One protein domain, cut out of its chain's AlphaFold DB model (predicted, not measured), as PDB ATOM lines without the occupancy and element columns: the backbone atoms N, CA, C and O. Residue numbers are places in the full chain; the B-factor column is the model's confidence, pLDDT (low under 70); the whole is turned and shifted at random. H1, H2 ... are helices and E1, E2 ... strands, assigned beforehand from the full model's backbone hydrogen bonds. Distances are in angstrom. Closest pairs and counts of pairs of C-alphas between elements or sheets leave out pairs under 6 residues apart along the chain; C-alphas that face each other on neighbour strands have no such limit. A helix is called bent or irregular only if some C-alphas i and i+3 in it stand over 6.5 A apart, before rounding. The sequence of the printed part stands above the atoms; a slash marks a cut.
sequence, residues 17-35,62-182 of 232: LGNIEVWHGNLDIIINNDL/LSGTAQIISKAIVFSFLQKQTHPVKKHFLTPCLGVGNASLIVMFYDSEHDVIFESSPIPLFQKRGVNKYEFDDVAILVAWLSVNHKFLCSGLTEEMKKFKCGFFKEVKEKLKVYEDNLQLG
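Overview. This is residues 17 to 35 and 62 to 182 of the 232 residues of an uncharacterized protein of Crassostrea gigas (UniProt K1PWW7). A small sheet of three strands, E2, E3 and E4, is the middle layer, with the long helix H1 over one face and the shorter H2 over the other. The little hairpin of E5 and E6 lies toward one end of the long axis, and H3 lies toward the other end, where it packs on H1. The printed part has 140 residues, with three named helices and six named strands in the order E1 H1 E2 E3 E4 E5 E6 H2 H3; the class is mixed, helices and strands. The larger sheet, in the order E2 - E3 - E4, and the pair E5 - E6 are antiparallel. The whole is compact, with a radius of gyration of the C-alphas of 16.2 A, yet elongated, spanning 56 by 32 by 26 A.

Along the chain. Start at residue 17 and go on to E1, residues 24 to 26, where C-alpha 24 is at (223.120, 185.109, 301.309). Past the cut, find C-alpha 62 at (221.402, 179.940, 318.511); from there H1, residues 62 to 82, runs 30.0 A. Next come E2, residues 91 to 96, 16.3 A long, E3, residues 100 to 107, 23.7 A, and E4, residues 112 to 115, 10.4 A. Read on to E5, residues 122 to 124, E6, residues 130 to 132, and H2, residues 134 to 144, 15.5 A long. H3, residues 164 to 177, spans 16.4 A and ends at C-alpha 177, (230.599, 177.445, 291.654); it is irregular, with C-alphas 167 and 170 9.1 A apart.

Arrangement. Look first at the meander E2 E3 E4, each strand the antiparallel neighbour of the one before. In the hairpin E2 and E3, N 93 and O 104 are 2.7 A apart, within hydrogen-bond range; in the hairpin E3 and E4, N 105 and O 114 are 2.8 A apart. H1 is on this sheet at a height of 7.5 A, over E2 and E3; its closest C-alphas to E2 are Ala 72 and Cys 93, 5.3 A. H2 is on the opposite face, also over E2 and E3, at a height of 9.5 A; the closest C-alphas of H2 and E2 are Ser 143 and Pro 92, 5.7 A. H3 is not on the sheet; its residues 175 to 177 touch residues 74 to 81 of H1, closest at the C-alphas of Glu 176 and Phe 77, 6.0 A, at a steep tilt of 42 degrees, the same way. In the hairpin E5 and E6, N 123 and O 131 are 2.8 A apart. E1 pairs with no named strand, and its closest C-alpha pair with H1 is Gly 25 and Lys 71, 7.9 A. In H1 and H2 every O i to N i+4 pair is within hydrogen-bond range; H3 has 4 of 10, and 6 of 11 O i to N i+3 pairs.

Size, cuts and confidence. The two C-alphas farthest apart are those of Val 127 and Glu 170, 56.3 A. Residues 36 to 61 are not printed, and C-alphas 35 and 62 are 8.3 A apart across the cut. The link from H2 to H3, residues 145 to 163, is long. The model's confidence is under 70 at residues 27 to 35 and 62 to 65; the mean pLDDT of the printed part is 84.5.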
ATOM      1  N   LEU A  17     227.130 188.956 300.074       83.38
ATOM      2  CA  LEU A  17     227.890 187.752 299.747       83.38
ATOM      3  C   LEU A  17     226.977 186.518 299.825       83.38
ATOM      4  O   LEU A  17     226.102 186.464 300.692       83.38
ATOM      5  N   GLY A  18     227.152 185.557 298.911       84.75
ATOM      6  CA  GLY A  18     226.336 184.340 298.840       84.75
ATOM      7  C   GLY A  18     225.610 184.125 297.508       84.75
ATOM      8  O   GLY A  18     226.071 184.570 296.458       84.75
ATOM      9  N   ASN A  19     224.475 183.426 297.553       87.81
ATOM     10  CA  ASN A  19     223.604 183.163 296.403       87.81
ATOM     11  C   ASN A  19     222.150 182.973 296.882       87.81
ATOM     12  O   ASN A  19     221.927 182.443 297.968       87.81
ATOM     13  N   ILE A  20     221.166 183.411 296.089       84.62
ATOM     14  CA  ILE A  20     219.734 183.385 296.445       84.62
ATOM     15  C   ILE A  20     219.157 181.971 296.665       84.62
ATOM     16  O   ILE A  20     218.172 181.812 297.380       84.62
ATOM     17  N   GLU A  21     219.755 180.936 296.074       83.56
ATOM     18  CA  GLU A  21     219.323 179.536 296.212       83.56
ATOM     19  C   GLU A  21     219.824 178.876 297.513       83.56
ATOM     20  O   GLU A  21     219.322 177.819 297.936       83.56
ATOM     21  N   VAL A  22     220.819 179.498 298.153       87.12
ATOM     22  CA  VAL A  22     221.479 179.062 299.390       87.12
ATOM     23  C   VAL A  22     221.583 180.240 300.370       87.12
ATOM     24  O   VAL A  22     220.712 181.106 300.399       87.12
ATOM     25  N   TRP A  23     222.595 180.265 301.240       86.38
ATOM     26  CA  TRP A  23     222.802 181.394 302.136       86.38
ATOM     27  C   TRP A  23     223.246 182.644 301.363       86.38
ATOM     28  O   TRP A  23     224.153 182.588 300.527       86.38
ATOM     29  N   HIS A  24     222.649 183.787 301.701       81.69
ATOM     30  CA  HIS A  24     223.120 185.109 301.309       81.69
ATOM     31  C   HIS A  24     223.027 186.082 302.492       81.69
ATOM     32  O   HIS A  24     222.110 186.011 303.310       81.69
ATOM     33  N   GLY A  25     223.965 187.021 302.587       77.00
ATOM     34  CA  GLY A  25     224.011 187.994 303.679       77.00
ATOM     35  C   GLY A  25     225.007 189.116 303.422       77.00
ATOM     36  O   GLY A  25     225.564 189.208 302.336       77.00
ATOM     37  N   ASN A  26     225.226 189.990 304.407       74.38
ATOM     38  CA  ASN A  26     226.196 191.086 304.297       74.38
ATOM     39  C   ASN A  26     227.519 190.746 304.991       74.38
ATOM     40  O   ASN A  26     227.545 190.046 306.009       74.38
ATOM     41  N   LEU A  27     228.604 191.316 304.469       63.94
ATOM     42  CA  LEU A  27     229.978 191.195 304.954       63.94
ATOM     43  C   LEU A  27     230.272 192.007 306.231       63.94
ATOM     44  O   LEU A  27     231.428 192.128 306.622       63.94
ATOM     45  N   ASP A  28     229.257 192.596 306.862       59.03
ATOM     46  CA  ASP A  28     229.457 193.391 308.073       59.03
ATOM     47  C   ASP A  28     229.968 192.502 309.219       59.03
ATOM     48  O   ASP A  28     229.550 191.339 309.354       59.03
ATOM     49  N   ILE A  29     230.855 193.053 310.058       57.06
ATOM     50  CA  ILE A  29     231.243 192.434 311.333       57.06
ATOM     51  C   ILE A  29     229.955 192.216 312.117       57.06
ATOM     52  O   ILE A  29     229.202 193.162 312.358       57.06
ATOM     53  N   ILE A  30     229.678 190.966 312.491       53.91
ATOM     54  CA  ILE A  30     228.529 190.696 313.344       53.91
ATOM     55  C   ILE A  30     228.916 191.141 314.752       53.91
ATOM     56  O   ILE A  30     229.634 190.433 315.455       53.91
ATOM     57  N   ILE A  31     228.458 192.334 315.126       53.38
ATOM     58  CA  ILE A  31     228.404 192.778 316.515       53.38
ATOM     59  C   ILE A  31     227.096 192.218 317.064       53.38
ATOM     60  O   ILE A  31     226.025 192.711 316.708       53.38
ATOM     61  N   ASN A  32     227.170 191.135 317.834       50.22
ATOM     62  CA  ASN A  32     225.986 190.486 318.381       50.22
ATOM     63  C   ASN A  32     226.005 190.459 319.905       50.22
ATOM     64  O   ASN A  32     226.889 189.867 320.516       50.22
ATOM     65  N   ASN A  33     224.969 191.020 320.517       46.59
ATOM     66  CA  ASN A  33     224.809 191.033 321.966       46.59
ATOM     67  C   ASN A  33     224.534 189.637 322.557       46.59
ATOM     68  O   ASN A  33     224.759 189.453 323.751       46.59
ATOM     69  N   ASP A  34     224.123 188.672 321.725       50.25
ATOM     70  CA  ASP A  34     223.645 187.348 322.139       50.25
ATOM     71  C   ASP A  34     224.603 186.203 321.766       50.25
ATOM     72  O   ASP A  34     224.173 185.060 321.584       50.25
ATOM     73  N   LEU A  35     225.911 186.467 321.622       52.31
ATOM     74  CA  LEU A  35     226.876 185.361 321.624       52.31
ATOM     75  C   LEU A  35     226.717 184.619 322.950       52.31
ATOM     76  O   LEU A  35     227.059 185.144 324.009       52.31
ATOM     77  N   LEU A  62     220.732 180.485 319.708       40.03
ATOM     78  CA  LEU A  62     221.402 179.940 318.511       40.03
ATOM     79  C   LEU A  62     221.486 180.915 317.327       40.03
ATOM     80  O   LEU A  62     222.252 180.667 316.395       40.03
ATOM     81  N   SER A  63     220.718 182.010 317.330       49.34
ATOM     82  CA  SER A  63     220.624 182.912 316.171       49.34
ATOM     83  C   SER A  63     221.976 183.550 315.817       49.34
ATOM     84  O   SER A  63     222.324 183.675 314.642       49.34
ATOM     85  N   GLY A  64     222.777 183.904 316.828       56.66
ATOM     86  CA  GLY A  64     224.061 184.577 316.645       56.66
ATOM     87  C   GLY A  64     225.183 183.683 316.137       56.66
ATOM     88  O   GLY A  64     225.840 184.009 315.147       56.66
ATOM     89  N   THR A  65     225.372 182.538 316.787       67.12
ATOM     90  CA  THR A  65     226.405 181.565 316.418       67.12
ATOM     91  C   THR A  65     226.125 180.975 315.035       67.12
ATOM     92  O   THR A  65     227.035 180.875 314.215       67.12
ATOM     93  N   ALA A  66     224.856 180.699 314.706       78.12
ATOM     94  CA  ALA A  66     224.469 180.202 313.387       78.12
ATOM     95  C   ALA A  66     224.828 181.174 312.251       78.12
ATOM     96  O   ALA A  66     225.227 180.733 311.171       78.12
ATOM     97  N   GLN A  67     224.733 182.490 312.478       80.75
ATOM     98  CA  GLN A  67     225.133 183.475 311.473       80.75
ATOM     99  C   GLN A  67     226.644 183.475 311.240       80.75
ATOM    100  O   GLN A  67     227.066 183.519 310.086       80.75
ATOM    101  N   ILE A  68     227.459 183.402 312.298       83.06
ATOM    102  CA  ILE A  68     228.926 183.368 312.166       83.06
ATOM    103  C   ILE A  68     229.367 182.075 311.486       83.06
ATOM    104  O   ILE A  68     230.162 182.140 310.553       83.06
ATOM    105  N   ILE A  69     228.787 180.933 311.870       86.56
ATOM    106  CA  ILE A  69     229.019 179.638 311.211       86.56
ATOM    107  C   ILE A  69     228.682 179.739 309.724       86.56
ATOM    108  O   ILE A  69     229.509 179.414 308.873       86.56
ATOM    109  N   SER A  70     227.493 180.251 309.398       87.69
ATOM    110  CA  SER A  70     227.056 180.389 308.006       87.69
ATOM    111  C   SER A  70     228.000 181.288 307.207       87.69
ATOM    112  O   SER A  70     228.396 180.933 306.098       87.69
ATOM    113  N   LYS A  71     228.417 182.427 307.781       86.50
ATOM    114  CA  LYS A  71     229.398 183.320 307.155       86.50
ATOM    115  C   LYS A  71     230.735 182.620 306.952       86.50
ATOM    116  O   LYS A  71     231.242 182.661 305.839       86.50
ATOM    117  N   ALA A  72     231.285 181.964 307.973       89.69
ATOM    118  CA  ALA A  72     232.555 181.245 307.877       89.69
ATOM    119  C   ALA A  72     232.527 180.210 306.742       89.69
ATOM    120  O   ALA A  72     233.461 180.147 305.941       89.69
ATOM    121  N   ILE A  73     231.420 179.471 306.620       91.81
ATOM    122  CA  ILE A  73     231.211 178.502 305.543       91.81
ATOM    123  C   ILE A  73     231.233 179.185 304.176       91.81
ATOM    124  O   ILE A  73     232.068 178.854 303.334       91.81
ATOM    125  N   VAL A  74     230.350 180.162 303.952       90.38
ATOM    126  CA  VAL A  74     230.192 180.793 302.632       90.38
ATOM    127  C   VAL A  74     231.465 181.539 302.225       90.38
ATOM    128  O   VAL A  74     231.864 181.500 301.063       90.38
ATOM    129  N   PHE A  75     232.153 182.166 303.180       87.44
ATOM    130  CA  PHE A  75     233.437 182.812 302.930       87.44
ATOM    131  C   PHE A  75     234.519 181.839 302.483       87.44
ATOM    132  O   PHE A  75     235.279 182.177 301.581       87.44
ATOM    133  N   SER A  76     234.613 180.662 303.102       90.25
ATOM    134  CA  SER A  76     235.615 179.657 302.733       90.25
ATOM    135  C   SER A  76     235.440 179.219 301.276       90.25
ATOM    136  O   SER A  76     236.385 179.284 300.486       90.25
ATOM    137  N   PHE A  77     234.200 178.911 300.884       91.75
ATOM    138  CA  PHE A  77     233.860 178.586 299.500       91.75
ATOM    139  C   PHE A  77     234.163 179.741 298.540       91.75
ATOM    140  O   PHE A  77     234.827 179.534 297.524       91.75
ATOM    141  N   LEU A  78     233.772 180.974 298.882       88.69
ATOM    142  CA  LEU A  78     234.062 182.126 298.032       88.69
ATOM    143  C   LEU A  78     235.574 182.367 297.894       88.69
ATOM    144  O   LEU A  78     236.052 182.698 296.811       88.69
ATOM    145  N   GLN A  79     236.357 182.196 298.961       86.12
ATOM    146  CA  GLN A  79     237.818 182.303 298.902       86.12
ATOM    147  C   GLN A  79     238.419 181.249 297.968       86.12
ATOM    148  O   GLN A  79     239.326 181.573 297.199       86.12
ATOM    149  N   LYS A  80     237.890 180.021 297.995       87.94
ATOM    150  CA  LYS A  80     238.281 178.944 297.081       87.94
ATOM    151  C   LYS A  80     237.943 179.266 295.625       87.94
ATOM    152  O   LYS A  80     238.814 179.136 294.771       87.94
ATOM    153  N   GLN A  81     236.737 179.765 295.360       88.12
ATOM    154  CA  GLN A  81     236.295 180.177 294.022       88.12
ATOM    155  C   GLN A  81     237.125 181.349 293.472       88.12
ATOM    156  O   GLN A  81     237.523 181.353 292.310       88.12
ATOM    157  N   THR A  82     237.409 182.351 294.306       84.44
ATOM    158  CA  THR A  82     238.115 183.579 293.893       84.44
ATOM    159  C   THR A  82     239.628 183.406 293.780       84.44
ATOM    160  O   THR A  82     240.267 184.097 292.990       84.44
ATOM    161  N   HIS A  83     240.222 182.492 294.552       84.31
ATOM    162  CA  HIS A  83     241.671 182.298 294.604       84.31
ATOM    163  C   HIS A  83     242.071 180.813 294.535       84.31
ATOM    164  O   HIS A  83     242.791 180.343 295.420       84.31
ATOM    165  N   PRO A  84     241.696 180.072 293.479       81.56
ATOM    166  CA  PRO A  84     241.831 178.610 293.421       81.56
ATOM    167  C   PRO A  84     243.278 178.099 293.504       81.56
ATOM    168  O   PRO A  84     243.508 176.932 293.795       81.56
ATOM    169  N   VAL A  85     244.266 178.968 293.270       82.19
ATOM    170  CA  VAL A  85     245.701 178.634 293.305       82.19
ATOM    171  C   VAL A  85     246.280 178.680 294.734       82.19
ATOM    172  O   VAL A  85     247.425 178.282 294.954       82.19
ATOM    173  N   LYS A  86     245.532 179.173 295.735       76.44
ATOM    174  CA  LYS A  86     246.006 179.187 297.129       76.44
ATOM    175  C   LYS A  86     246.178 177.758 297.651       76.44
ATOM    176  O   LYS A  86     245.348 176.889 297.424       76.44
ATOM    177  N   LYS A  87     247.250 177.544 298.421       75.12
ATOM    178  CA  LYS A  87     247.580 176.242 299.026       75.12
ATOM    179  C   LYS A  87     246.613 175.831 300.146       75.12
ATOM    180  O   LYS A  87     246.483 174.649 300.429       75.12
ATOM    181  N   HIS A  88     246.000 176.799 300.822       78.69
ATOM    182  CA  HIS A  88     245.029 176.563 301.885       78.69
ATOM    183  C   HIS A  88     244.005 177.698 301.939       78.69
ATOM    184  O   HIS A  88     244.332 178.857 301.668       78.69
ATOM    185  N   PHE A  89     242.780 177.358 302.343       71.69
ATOM    186  CA  PHE A  89     241.621 178.261 302.335       71.69
ATOM    187  C   PHE A  89     241.103 178.618 303.729       71.69
ATOM    188  O   PHE A  89     240.069 179.268 303.861       71.69
ATOM    189  N   LEU A  90     241.852 178.244 304.772       83.00
ATOM    190  CA  LEU A  90     241.487 178.521 306.154       83.00
ATOM    191  C   LEU A  90     241.523 180.032 306.424       83.00
ATOM    192  O   LEU A  90     242.580 180.615 306.669       83.00
ATOM    193  N   THR A  91     240.354 180.657 306.333       81.44
ATOM    194  CA  THR A  91     240.164 182.095 306.507       81.44
ATOM    195  C   THR A  91     239.320 182.313 307.763       81.44
ATOM    196  O   THR A  91     238.228 181.748 307.844       81.44
ATOM    197  N   PRO A  92     239.801 183.085 308.750       87.94
ATOM    198  CA  PRO A  92     239.037 183.368 309.955       87.94
ATOM    199  C   PRO A  92     237.814 184.230 309.647       87.94
ATOM    200  O   PRO A  92     237.874 185.182 308.868       87.94
ATOM    201  N   CYS A  93     236.729 183.939 310.349       86.75
ATOM    202  CA  CYS A  93     235.562 184.783 310.508       86.75
ATOM    203  C   CYS A  93     235.493 185.227 311.974       86.75
ATOM    204  O   CYS A  93     235.595 184.398 312.879       86.75
ATOM    205  N   LEU A  94     235.351 186.531 312.211       85.94
ATOM    206  CA  LEU A  94     235.276 187.103 313.555       85.94
ATOM    207  C   LEU A  94     233.822 187.337 313.963       85.94
ATOM    208  O   LEU A  94     233.080 188.038 313.273       85.94
ATOM    209  N   GLY A  95     233.453 186.794 315.118       84.50
ATOM    210  CA  GLY A  95     232.271 187.196 315.869       84.50
ATOM    211  C   GLY A  95     232.663 188.129 316.997       84.50
ATOM    212  O   GLY A  95     233.589 187.817 317.740       84.50
ATOM    213  N   VAL A  96     231.968 189.253 317.152       83.06
ATOM    214  CA  VAL A  96     232.224 190.186 318.255       83.06
ATOM    215  C   VAL A  96     230.954 190.318 319.077       83.06
ATOM    216  O   VAL A  96     229.906 190.691 318.558       83.06
ATOM    217  N   GLY A  97     231.047 189.982 320.355       80.12
ATOM    218  CA  GLY A  97     229.982 190.169 321.324       80.12
ATOM    219  C   GLY A  97     230.199 191.385 322.209       80.12
ATOM    220  O   GLY A  97     231.121 192.173 322.007       80.12
ATOM    221  N   ASN A  98     229.358 191.518 323.234       79.75
ATOM    222  CA  ASN A  98     229.431 192.641 324.170       79.75
ATOM    223  C   ASN A  98     230.703 192.655 325.022       79.75
ATOM    224  O   ASN A  98     231.169 193.721 325.406       79.75
ATOM    225  N   ALA A  99     231.232 191.480 325.362       82.75
ATOM    226  CA  ALA A  99     232.346 191.344 326.300       82.75
ATOM    227  C   ALA A  99     233.449 190.406 325.800       82.75
ATOM    228  O   ALA A  99     234.493 190.303 326.439       82.75
ATOM    229  N   SER A 100     233.237 189.727 324.676       87.19
ATOM    230  CA  SER A 100     234.168 188.754 324.120       87.19
ATOM    231  C   SER A 100     234.096 188.735 322.598       87.19
ATOM    232  O   SER A 100     233.102 189.150 322.005       87.19
ATOM    233  N   LEU A 101     235.160 188.263 321.963       88.69
ATOM    234  CA  LEU A 101     235.180 187.893 320.556       88.69
ATOM    235  C   LEU A 101     235.363 186.382 320.418       88.69
ATOM    236  O   LEU A 101     235.924 185.731 321.299       88.69
ATOM    237  N   ILE A 102     234.924 185.839 319.289       88.81
ATOM    238  CA  ILE A 102     235.207 184.468 318.865       88.81
ATOM    239  C   ILE A 102     235.806 184.486 317.464       88.81
ATOM    240  O   ILE A 102     235.440 185.311 316.621       88.81
ATOM    241  N   VAL A 103     236.725 183.561 317.207       89.38
ATOM    242  CA  VAL A 103     237.291 183.331 315.881       89.38
ATOM    243  C   VAL A 103     236.816 181.977 315.395       89.38
ATOM    244  O   VAL A 103     237.002 180.965 316.067       89.38
ATOM    245  N   MET A 104     236.220 181.958 314.211       89.88
ATOM    246  CA  MET A 104     235.741 180.744 313.578       89.88
ATOM    247  C   MET A 104     236.462 180.517 312.262       89.88
ATOM    248  O   MET A 104     236.681 181.449 311.495       89.88
ATOM    249  N   PHE A 105     236.812 179.274 311.978       90.25
ATOM    250  CA  PHE A 105     237.439 178.883 310.728       90.25
ATOM    251  C   PHE A 105     236.632 177.765 310.099       90.25
ATOM    252  O   PHE A 105     236.234 176.830 310.788       90.25
ATOM    253  N   TYR A 106     236.445 177.827 308.788       92.12
ATOM    254  CA  TYR A 106     235.898 176.715 308.026       92.12
ATOM    255  C   TYR A 106     236.802 176.408 306.838       92.12
ATOM    256  O   TYR A 106     237.260 177.321 306.145       92.12
ATOM    257  N   ASP A 107     237.061 175.127 306.607       92.38
ATOM    258  CA  ASP A 107     237.767 174.627 305.434       92.38
ATOM    259  C   ASP A 107     236.787 173.873 304.530       92.38
ATOM    260  O   ASP A 107     236.423 172.725 304.800       92.38
ATOM    261  N   SER A 108     236.387 174.521 303.434       92.56
ATOM    262  CA  SER A 108     235.473 173.967 302.436       92.56
ATOM    263  C   SER A 108     236.105 172.912 301.521       92.56
ATOM    264  O   SER A 108     235.429 172.384 300.646       92.56
ATOM    265  N   GLU A 109     237.400 172.616 301.635       91.50
ATOM    266  CA  GLU A 109     238.010 171.468 300.955       91.50
ATOM    267  C   GLU A 109     237.850 170.198 301.789       91.50
ATOM    268  O   GLU A 109     237.576 169.120 301.263       91.50
ATOM    269  N   HIS A 110     237.977 170.341 303.107       92.94
ATOM    270  CA  HIS A 110     237.985 169.215 304.023       92.94
ATOM    271  C   HIS A 110     236.699 169.084 304.847       92.94
ATOM    272  O   HIS A 110     236.595 168.107 305.573       92.94
ATOM    273  N   ASP A 111     235.719 169.979 304.747       93.94
ATOM    274  CA  ASP A 111     234.497 169.969 305.571       93.94
ATOM    275  C   ASP A 111     234.788 169.980 307.081       93.94
ATOM    276  O   ASP A 111     234.261 169.170 307.850       93.94
ATOM    277  N   VAL A 112     235.701 170.856 307.496       93.75
ATOM    278  CA  VAL A 112     236.150 170.981 308.889       93.75
ATOM    279  C   VAL A 112     235.861 172.387 309.392       93.75
ATOM    280  O   VAL A 112     236.164 173.363 308.703       93.75
ATOM    281  N   ILE A 113     235.323 172.486 310.609       92.31
ATOM    282  CA  ILE A 113     235.068 173.753 311.297       92.31
ATOM    283  C   ILE A 113     235.849 173.814 312.612       92.31
ATOM    284  O   ILE A 113     235.932 172.824 313.336       92.31
ATOM    285  N   PHE A 114     236.404 174.982 312.920       90.06
ATOM    286  CA  PHE A 114     237.031 175.288 314.201       90.06
ATOM    287  C   PHE A 114     236.404 176.533 314.798       90.06
ATOM    288  O   PHE A 114     236.176 177.515 314.095       90.06
ATOM    289  N   GLU A 115     236.208 176.504 316.105       89.19
ATOM    290  CA  GLU A 115     235.769 177.636 316.904       89.19
ATOM    291  C   GLU A 115     236.792 177.852 318.021       89.19
ATOM    292  O   GLU A 115     237.242 176.893 318.653       89.19
ATOM    293  N   SER A 116     237.209 179.098 318.235       89.12
ATOM    294  CA  SER A 116     238.008 179.449 319.406       89.12
ATOM    295  C   SER A 116     237.138 179.444 320.660       89.12
ATOM    296  O   SER A 116     235.949 179.737 320.603       89.12
ATOM    297  N   SER A 117     237.747 179.262 321.831       88.19
ATOM    298  CA  SER A 117     237.089 179.698 323.063       88.19
ATOM    299  C   SER A 117     236.774 181.205 322.997       88.19
ATOM    300  O   SER A 117     237.473 181.937 322.280       88.19
ATOM    301  N   PRO A 118     235.780 181.704 323.752       88.38
ATOM    302  CA  PRO A 118     235.543 183.137 323.881       88.38
ATOM    303  C   PRO A 118     236.791 183.861 324.393       88.38
ATOM    304  O   PRO A 118     237.387 183.462 325.393       88.38
ATOM    305  N   ILE A 119     237.186 184.928 323.704       90.25
ATOM    306  CA  ILE A 119     238.334 185.766 324.056       90.25
ATOM    307  C   ILE A 119     237.788 187.068 324.644       90.25
ATOM    308  O   ILE A 119     237.112 187.799 323.918       90.25
ATOM    309  N   PRO A 120     238.035 187.379 325.928       91.56
ATOM    310  CA  PRO A 120     237.537 188.603 326.551       91.56
ATOM    311  C   PRO A 120     238.008 189.848 325.798       91.56
ATOM    312  O   PRO A 120     239.188 189.991 325.514       91.56
ATOM    313  N   LEU A 121     237.090 190.763 325.489       90.19
ATOM    314  CA  LEU A 121     237.417 192.053 324.873       90.19
ATOM    315  C   LEU A 121     238.052 193.015 325.869       90.19
ATOM    316  O   LEU A 121     238.783 193.917 325.464       90.19
ATOM    317  N   PHE A 122     237.737 192.846 327.152       91.56
ATOM    318  CA  PHE A 122     238.107 193.778 328.198       91.56
ATOM    319  C   PHE A 122     238.770 193.069 329.369       91.56
ATOM    320  O   PHE A 122     238.270 192.063 329.872       91.56
ATOM    321  N   GLN A 123     239.839 193.677 329.869       90.88
ATOM    322  CA  GLN A 123     240.517 193.289 331.096       90.88
ATOM    323  C   GLN A 123     240.254 194.318 332.200       90.88
ATOM    324  O   GLN A 123     240.187 195.529 331.967       90.88
ATOM    325  N   LYS A 124     240.095 193.842 333.438       88.25
ATOM    326  CA  LYS A 124     239.856 194.707 334.598       88.25
ATOM    327  C   LYS A 124     241.164 195.365 335.039       88.25
ATOM    328  O   LYS A 124     242.094 194.675 335.445       88.25
ATOM    329  N   ARG A 125     241.206 196.698 335.071       86.38
ATOM    330  CA  ARG A 125     242.344 197.478 335.582       86.38
ATOM    331  C   ARG A 125     241.932 198.355 336.765       86.38
ATOM    332  O   ARG A 125     241.951 199.583 336.713       86.38
ATOM    333  N   GLY A 126     241.547 197.699 337.857       81.38
ATOM    334  CA  GLY A 126     241.137 198.342 339.110       81.38
ATOM    335  C   GLY A 126     239.623 198.349 339.336       81.38
ATOM    336  O   GLY A 126     238.884 197.542 338.774       81.38
ATOM    337  N   VAL A 127     239.154 199.228 340.224       82.12
ATOM    338  CA  VAL A 127     237.727 199.327 340.577       82.12
ATOM    339  C   VAL A 127     236.974 200.030 339.449       82.12
ATOM    340  O   VAL A 127     237.266 201.184 339.148       82.12
ATOM    341  N   ASN A 128     236.016 199.329 338.835       75.44
ATOM    342  CA  ASN A 128     235.151 199.824 337.754       75.44
ATOM    343  C   ASN A 128     235.901 200.437 336.557       75.44
ATOM    344  O   ASN A 128     235.373 201.304 335.866       75.44
ATOM    345  N   LYS A 129     237.138 199.993 336.314       84.81
ATOM    346  CA  LYS A 129     237.949 200.401 335.167       84.81
ATOM    347  C   LYS A 129     238.245 199.182 334.312       84.81
ATOM    348  O   LYS A 129     238.788 198.193 334.808       84.81
ATOM    349  N   TYR A 130     237.892 199.290 333.043       87.81
ATOM    350  CA  TYR A 130     238.118 198.274 332.031       87.81
ATOM    351  C   TYR A 130     238.948 198.890 330.916       87.81
ATOM    352  O   TYR A 130     238.721 200.033 330.523       87.81
ATOM    353  N   GLU A 131     239.913 198.130 330.430       91.31
ATOM    354  CA  GLU A 131     240.670 198.457 329.229       91.31
ATOM    355  C   GLU A 131     240.514 197.315 328.233       91.31
ATOM    356  O   GLU A 131     240.139 196.208 328.625       91.31
ATOM    357  N   PHE A 132     240.793 197.572 326.955       92.00
ATOM    358  CA  PHE A 132     240.843 196.494 325.975       92.00
ATOM    359  C   PHE A 132     241.905 195.467 326.371       92.00
ATOM    360  O   PHE A 132     242.977 195.813 326.874       92.00
ATOM    361  N   ASP A 133     241.571 194.198 326.174       94.00
ATOM    362  CA  ASP A 133     242.499 193.099 326.381       94.00
ATOM    363  C   ASP A 133     243.494 193.041 325.212       94.00
ATOM    364  O   ASP A 133     243.104 192.986 324.039       94.00
ATOM    365  N   ASP A 134     244.789 193.052 325.525       94.12
ATOM    366  CA  ASP A 134     245.855 192.998 324.524       94.12
ATOM    367  C   ASP A 134     245.787 191.703 323.694       94.12
ATOM    368  O   ASP A 134     246.100 191.711 322.501       94.12
ATOM    369  N   VAL A 135     245.316 190.598 324.287       94.00
ATOM    370  CA  VAL A 135     245.093 189.325 323.590       94.00
ATOM    371  C   VAL A 135     243.980 189.473 322.562       94.00
ATOM    372  O   VAL A 135     244.141 189.022 321.428       94.00
ATOM    373  N   ALA A 136     242.875 190.140 322.903       93.31
ATOM    374  CA  ALA A 136     241.794 190.390 321.952       93.31
ATOM    375  C   ALA A 136     242.255 191.264 320.782       93.31
ATOM    376  O   ALA A 136     241.953 190.953 319.628       93.31
ATOM    377  N   ILE A 137     243.036 192.315 321.061       94.25
ATOM    378  CA  ILE A 137     243.623 193.179 320.027       94.25
ATOM    379  C   ILE A 137     244.526 192.357 319.103       94.25
ATOM    380  O   ILE A 137     244.401 192.434 317.876       94.25
ATOM    381  N   LEU A 138     245.416 191.545 319.677       94.94
ATOM    382  CA  LEU A 138     246.345 190.720 318.916       94.94
ATOM    383  C   LEU A 138     245.611 189.682 318.062       94.94
ATOM    384  O   LEU A 138     245.933 189.522 316.885       94.94
ATOM    385  N   VAL A 139     244.607 189.001 318.617       92.81
ATOM    386  CA  VAL A 139     243.816 188.007 317.884       92.81
ATOM    387  C   VAL A 139     243.015 188.659 316.761       92.81
ATOM    388  O   VAL A 139     243.007 188.136 315.643       92.81
ATOM    389  N   ALA A 140     242.391 189.813 317.001       91.69
ATOM    390  CA  ALA A 140     241.695 190.556 315.955       91.69
ATOM    391  C   ALA A 140     242.659 190.946 314.822       91.69
ATOM    392  O   ALA A 140     242.368 190.718 313.645       91.69
ATOM    393  N   TRP A 141     243.849 191.449 315.169       93.25
ATOM    394  CA  TRP A 141     244.879 191.793 314.193       93.25
ATOM    395  C   TRP A 141     245.364 190.572 313.398       93.25
ATOM    396  O   TRP A 141     245.433 190.635 312.169       93.25
ATOM    397  N   LEU A 142     245.657 189.450 314.066       91.69
ATOM    398  CA  LEU A 142     246.075 188.197 313.426       91.69
ATOM    399  C   LEU A 142     244.988 187.634 312.509       91.69
ATOM    400  O   LEU A 142     245.304 187.118 311.441       91.69
ATOM    401  N   SER A 143     243.719 187.773 312.889       89.44
ATOM    402  CA  SER A 143     242.584 187.314 312.088       89.44
ATOM    403  C   SER A 143     242.453 188.114 310.790       89.44
ATOM    404  O   SER A 143     242.324 187.546 309.710       89.44
ATOM    405  N   VAL A 144     242.590 189.442 310.851       85.88
ATOM    406  CA  VAL A 144     242.644 190.274 309.635       85.88
ATOM    407  C   VAL A 144     243.891 189.939 308.802       85.88
ATOM    408  O   VAL A 144     243.832 189.868 307.573       85.88
ATOM    409  N   ASN A 145     245.010 189.640 309.462       86.06
ATOM    410  CA  ASN A 145     246.279 189.274 308.836       86.06
ATOM    411  C   ASN A 145     246.499 187.751 308.764       86.06
ATOM    412  O   ASN A 145     247.625 187.270 308.910       86.06
ATOM    413  N   HIS A 146     245.432 186.994 308.489       84.31
ATOM    414  CA  HIS A 146     245.378 185.531 308.612       84.31
ATOM    415  C   HIS A 146     246.474 184.748 307.882       84.31
ATOM    416  O   HIS A 146     246.781 183.629 308.273       84.31
ATOM    417  N   LYS A 147     247.120 185.325 306.865       82.25
ATOM    418  CA  LYS A 147     248.301 184.732 306.213       82.25
ATOM    419  C   LYS A 147     249.466 184.441 307.173       82.25
ATOM    420  O   LYS A 147     250.311 183.618 306.849       82.25
ATOM    421  N   PHE A 148     249.531 185.133 308.312       82.50
ATOM    422  CA  PHE A 148     250.512 184.869 309.370       82.50
ATOM    423  C   PHE A 148     249.969 183.947 310.465       82.50
ATOM    424  O   PHE A 148     250.752 183.370 311.211       82.50
ATOM    425  N   LEU A 149     248.645 183.821 310.566       81.94
ATOM    426  CA  LEU A 149     247.973 182.993 311.563       81.94
ATOM    427  C   LEU A 149     247.801 181.547 311.085       81.94
ATOM    428  O   LEU A 149     247.925 180.612 311.869       81.94
ATOM    429  N   CYS A 150     247.495 181.358 309.801       82.81
ATOM    430  CA  CYS A 150     247.043 180.089 309.252       82.81
ATOM    431  C   CYS A 150     248.032 179.552 308.215       82.81
ATOM    432  O   CYS A 150     248.294 180.199 307.204       82.81
ATOM    433  N   SER A 151     248.498 178.320 308.428       83.88
ATOM    434  CA  SER A 151     249.312 177.550 307.474       83.88
ATOM    435  C   SER A 151     248.546 176.388 306.819       83.88
ATOM    436  O   SER A 151     249.150 175.533 306.171       83.88
ATOM    437  N   GLY A 152     247.223 176.336 307.009       86.56
ATOM    438  CA  GLY A 152     246.358 175.224 306.601       86.56
ATOM    439  C   GLY A 152     246.158 174.170 307.695       86.56
ATOM    440  O   GLY A 152     246.637 174.326 308.817       86.56
ATOM    441  N   LEU A 153     245.416 173.109 307.363       90.31
ATOM    442  CA  LEU A 153     245.079 172.026 308.292       90.31
ATOM    443  C   LEU A 153     246.172 170.962 308.381       90.31
ATOM    444  O   LEU A 153     246.762 170.578 307.370       90.31
ATOM    445  N   THR A 154     246.368 170.418 309.583       91.88
ATOM    446  CA  THR A 154     247.153 169.194 309.788       91.88
ATOM    447  C   THR A 154     246.335 167.949 309.419       91.88
ATOM    448  O   THR A 154     245.104 167.980 309.375       91.88
ATOM    449  N   GLU A 155     246.997 166.813 309.187       91.75
ATOM    450  CA  GLU A 155     246.306 165.548 308.874       91.75
ATOM    451  C   GLU A 155     245.411 165.044 310.017       91.75
ATOM    452  O   GLU A 155     244.404 164.378 309.785       91.75
ATOM    453  N   GLU A 156     245.735 165.386 311.264       93.25
ATOM    454  CA  GLU A 156     244.896 165.058 312.418       93.25
ATOM    455  C   GLU A 156     243.615 165.892 312.435       93.25
ATOM    456  O   GLU A 156     242.528 165.350 312.626       93.25
ATOM    457  N   MET A 157     243.732 167.190 312.148       91.38
ATOM    458  CA  MET A 157     242.610 168.125 312.066       91.38
ATOM    459  C   MET A 157     241.583 167.712 311.004       91.38
ATOM    460  O   MET A 157     240.380 167.806 311.234       91.38
ATOM    461  N   LYS A 158     242.039 167.172 309.867       92.44
ATOM    462  CA  LYS A 158     241.172 166.735 308.756       92.44
ATOM    463  C   LYS A 158     240.203 165.603 309.109       92.44
ATOM    464  O   LYS A 158     239.261 165.365 308.344       92.44
ATOM    465  N   LYS A 159     240.422 164.905 310.230       92.56
ATOM    466  CA  LYS A 159     239.569 163.805 310.712       92.56
ATOM    467  C   LYS A 159     238.255 164.306 311.322       92.56
ATOM    468  O   LYS A 159     237.272 163.568 311.313       92.56
ATOM    469  N   PHE A 160     238.213 165.548 311.805       89.94
ATOM    470  CA  PHE A 160     237.059 166.124 312.500       89.94
ATOM    471  C   PHE A 160     236.096 166.807 311.522       89.94
ATOM    472  O   PHE A 160     236.025 168.031 311.438       89.94
ATOM    473  N   LYS A 161     235.365 166.003 310.745       92.19
ATOM    474  CA  LYS A 161     234.370 166.516 309.791       92.19
ATOM    475  C   LYS A 161     233.161 167.098 310.523       92.19
ATOM    476  O   LYS A 161     232.615 166.432 311.400       92.19
ATOM    477  N   CYS A 162     232.696 168.278 310.116       90.25
ATOM    478  CA  CYS A 162     231.487 168.883 310.682       90.25
ATOM    479  C   CYS A 162     230.197 168.444 309.969       90.25
ATOM    480  O   CYS A 162     229.108 168.669 310.485       90.25
ATOM    481  N   GLY A 163     230.305 167.788 308.805       92.62
ATOM    482  CA  GLY A 163     229.180 167.150 308.121       92.62
ATOM    483  C   GLY A 163     228.328 168.089 307.270       92.62
ATOM    484  O   GLY A 163     227.267 167.666 306.812       92.62
ATOM    485  N   PHE A 164     228.775 169.319 307.004       93.62
ATOM    486  CA  PHE A 164     228.000 170.287 306.227       93.62
ATOM    487  C   PHE A 164     227.694 169.760 304.819       93.62
ATOM    488  O   PHE A 164     226.570 169.907 304.343       93.62
ATOM    489  N   PHE A 165     228.628 169.040 304.185       94.31
ATOM    490  CA  PHE A 165     228.404 168.463 302.850       94.31
ATOM    491  C   PHE A 165     227.234 167.470 302.819       94.31
ATOM    492  O   PHE A 165     226.501 167.397 301.831       94.31
ATOM    493  N   LYS A 166     227.030 166.720 303.910       92.56
ATOM    494  CA  LYS A 166     225.922 165.759 304.032       92.56
ATOM    495  C   LYS A 166     224.571 166.455 304.166       92.56
ATOM    496  O   LYS A 166     223.572 165.899 303.713       92.56
ATOM    497  N   GLU A 167     224.556 167.642 304.763       91.00
ATOM    498  CA  GLU A 167     223.351 168.448 304.948       91.00
ATOM    499  C   GLU A 167     222.939 169.147 303.649       91.00
ATOM    500  O   GLU A 167     221.773 169.086 303.257       91.00
ATOM    501  N   VAL A 168     223.884 169.767 302.930       90.12
ATOM    502  CA  VAL A 168     223.544 170.556 301.732       90.12
ATOM    503  C   VAL A 168     223.337 169.731 300.465       90.12
ATOM    504  O   VAL A 168     222.652 170.206 299.559       90.12
ATOM    505  N   LYS A 169     223.869 168.502 300.400       90.50
ATOM    506  CA  LYS A 169     223.658 167.526 299.310       90.50
ATOM    507  C   LYS A 169     223.723 168.170 297.917       90.50
ATOM    508  O   LYS A 169     224.782 168.589 297.464       90.50
ATOM    509  N   GLU A 170     222.578 168.270 297.247       90.12
ATOM    510  CA  GLU A 170     222.414 168.770 295.881       90.12
ATOM    511  C   GLU A 170     222.782 170.254 295.743       90.12
ATOM    512  O   GLU A 170     223.232 170.682 294.682       90.12
ATOM    513  N   LYS A 171     222.662 171.030 296.828       91.75
ATOM    514  CA  LYS A 171     223.001 172.457 296.860       91.75
ATOM    515  C   LYS A 171     224.496 172.727 297.014       91.75
ATOM    516  O   LYS A 171     224.897 173.882 296.904       91.75
ATOM    517  N   LEU A 172     225.330 171.705 297.235       92.94
ATOM    518  CA  LEU A 172     226.779 171.884 297.384       92.94
ATOM    519  C   LEU A 172     227.396 172.587 296.167       92.94
ATOM    520  O   LEU A 172     228.172 173.520 296.336       92.94
ATOM    521  N   LYS A 173     226.954 172.232 294.955       93.12
ATOM    522  CA  LYS A 173     227.424 172.860 293.709       93.12
ATOM    523  C   LYS A 173     227.183 174.369 293.662       93.12
ATOM    524  O   LYS A 173     227.960 175.105 293.067       93.12
ATOM    525  N   VAL A 174     226.117 174.851 294.306       92.19
ATOM    526  CA  VAL A 174     225.840 176.293 294.381       92.19
ATOM    527  C   VAL A 174     226.894 176.997 295.236       92.19
ATOM    528  O   VAL A 174     227.332 178.087 294.876       92.19
ATOM    529  N   TYR A 175     227.335 176.368 296.330       91.94
ATOM    530  CA  TYR A 175     228.436 176.879 297.149       91.94
ATOM    531  C   TYR A 175     229.785 176.807 296.424       91.94
ATOM    532  O   TYR A 175     230.599 177.705 296.590       91.94
ATOM    533  N   GLU A 176     230.032 175.767 295.628       91.56
ATOM    534  CA  GLU A 176     231.309 175.593 294.926       91.56
ATOM    535  C   GLU A 176     231.495 176.583 293.767       91.56
ATOM    536  O   GLU A 176     232.571 177.172 293.643       91.56
ATOM    537  N   ASP A 177     230.447 176.802 292.965       91.44
ATOM    538  CA  ASP A 177     230.599 177.445 291.654       91.44
ATOM    539  C   ASP A 177     229.830 178.766 291.504       91.44
ATOM    540  O   ASP A 177     230.181 179.601 290.669       91.44
ATOM    541  N   ASN A 178     228.776 178.981 292.301       90.62
ATOM    542  CA  ASN A 178     227.768 180.010 292.024       90.62
ATOM    543  C   ASN A 178     227.647 181.078 293.119       90.62
ATOM    544  O   ASN A 178     226.656 181.816 293.142       90.62
ATOM    545  N   LEU A 179     228.625 181.192 294.022       89.62
ATOM    546  CA  LEU A 179     228.646 182.287 294.990       89.62
ATOM    547  C   LEU A 179     229.053 183.597 294.311       89.62
ATOM    548  O   LEU A 179     229.882 183.633 293.400       89.62
ATOM    549  N   GLN A 180     228.448 184.689 294.769       85.06
ATOM    550  CA  GLN A 180     228.676 186.031 294.249       85.06
ATOM    551  C   GLN A 180     229.101 186.980 295.373       85.06
ATOM    552  O   GLN A 180     228.728 186.811 296.538       85.06
ATOM    553  N   LEU A 181     229.889 187.990 294.998       79.62
ATOM    554  CA  LEU A 181     230.263 189.119 295.844       79.62
ATOM    555  C   LEU A 181     229.616 190.387 295.273       79.62
ATOM    556  O   LEU A 181     229.937 190.806 294.163       79.62
ATOM    557  N   GLY A 182     228.727 191.000 296.047       71.94
ATOM    558  CA  GLY A 182     227.908 192.142 295.652       71.94
ATOM    559  C   GLY A 182     226.692 191.756 294.801       71.94
ATOM    560  O   GLY A 182     226.668 190.722 294.146       71.94
TER     561      GLY A 182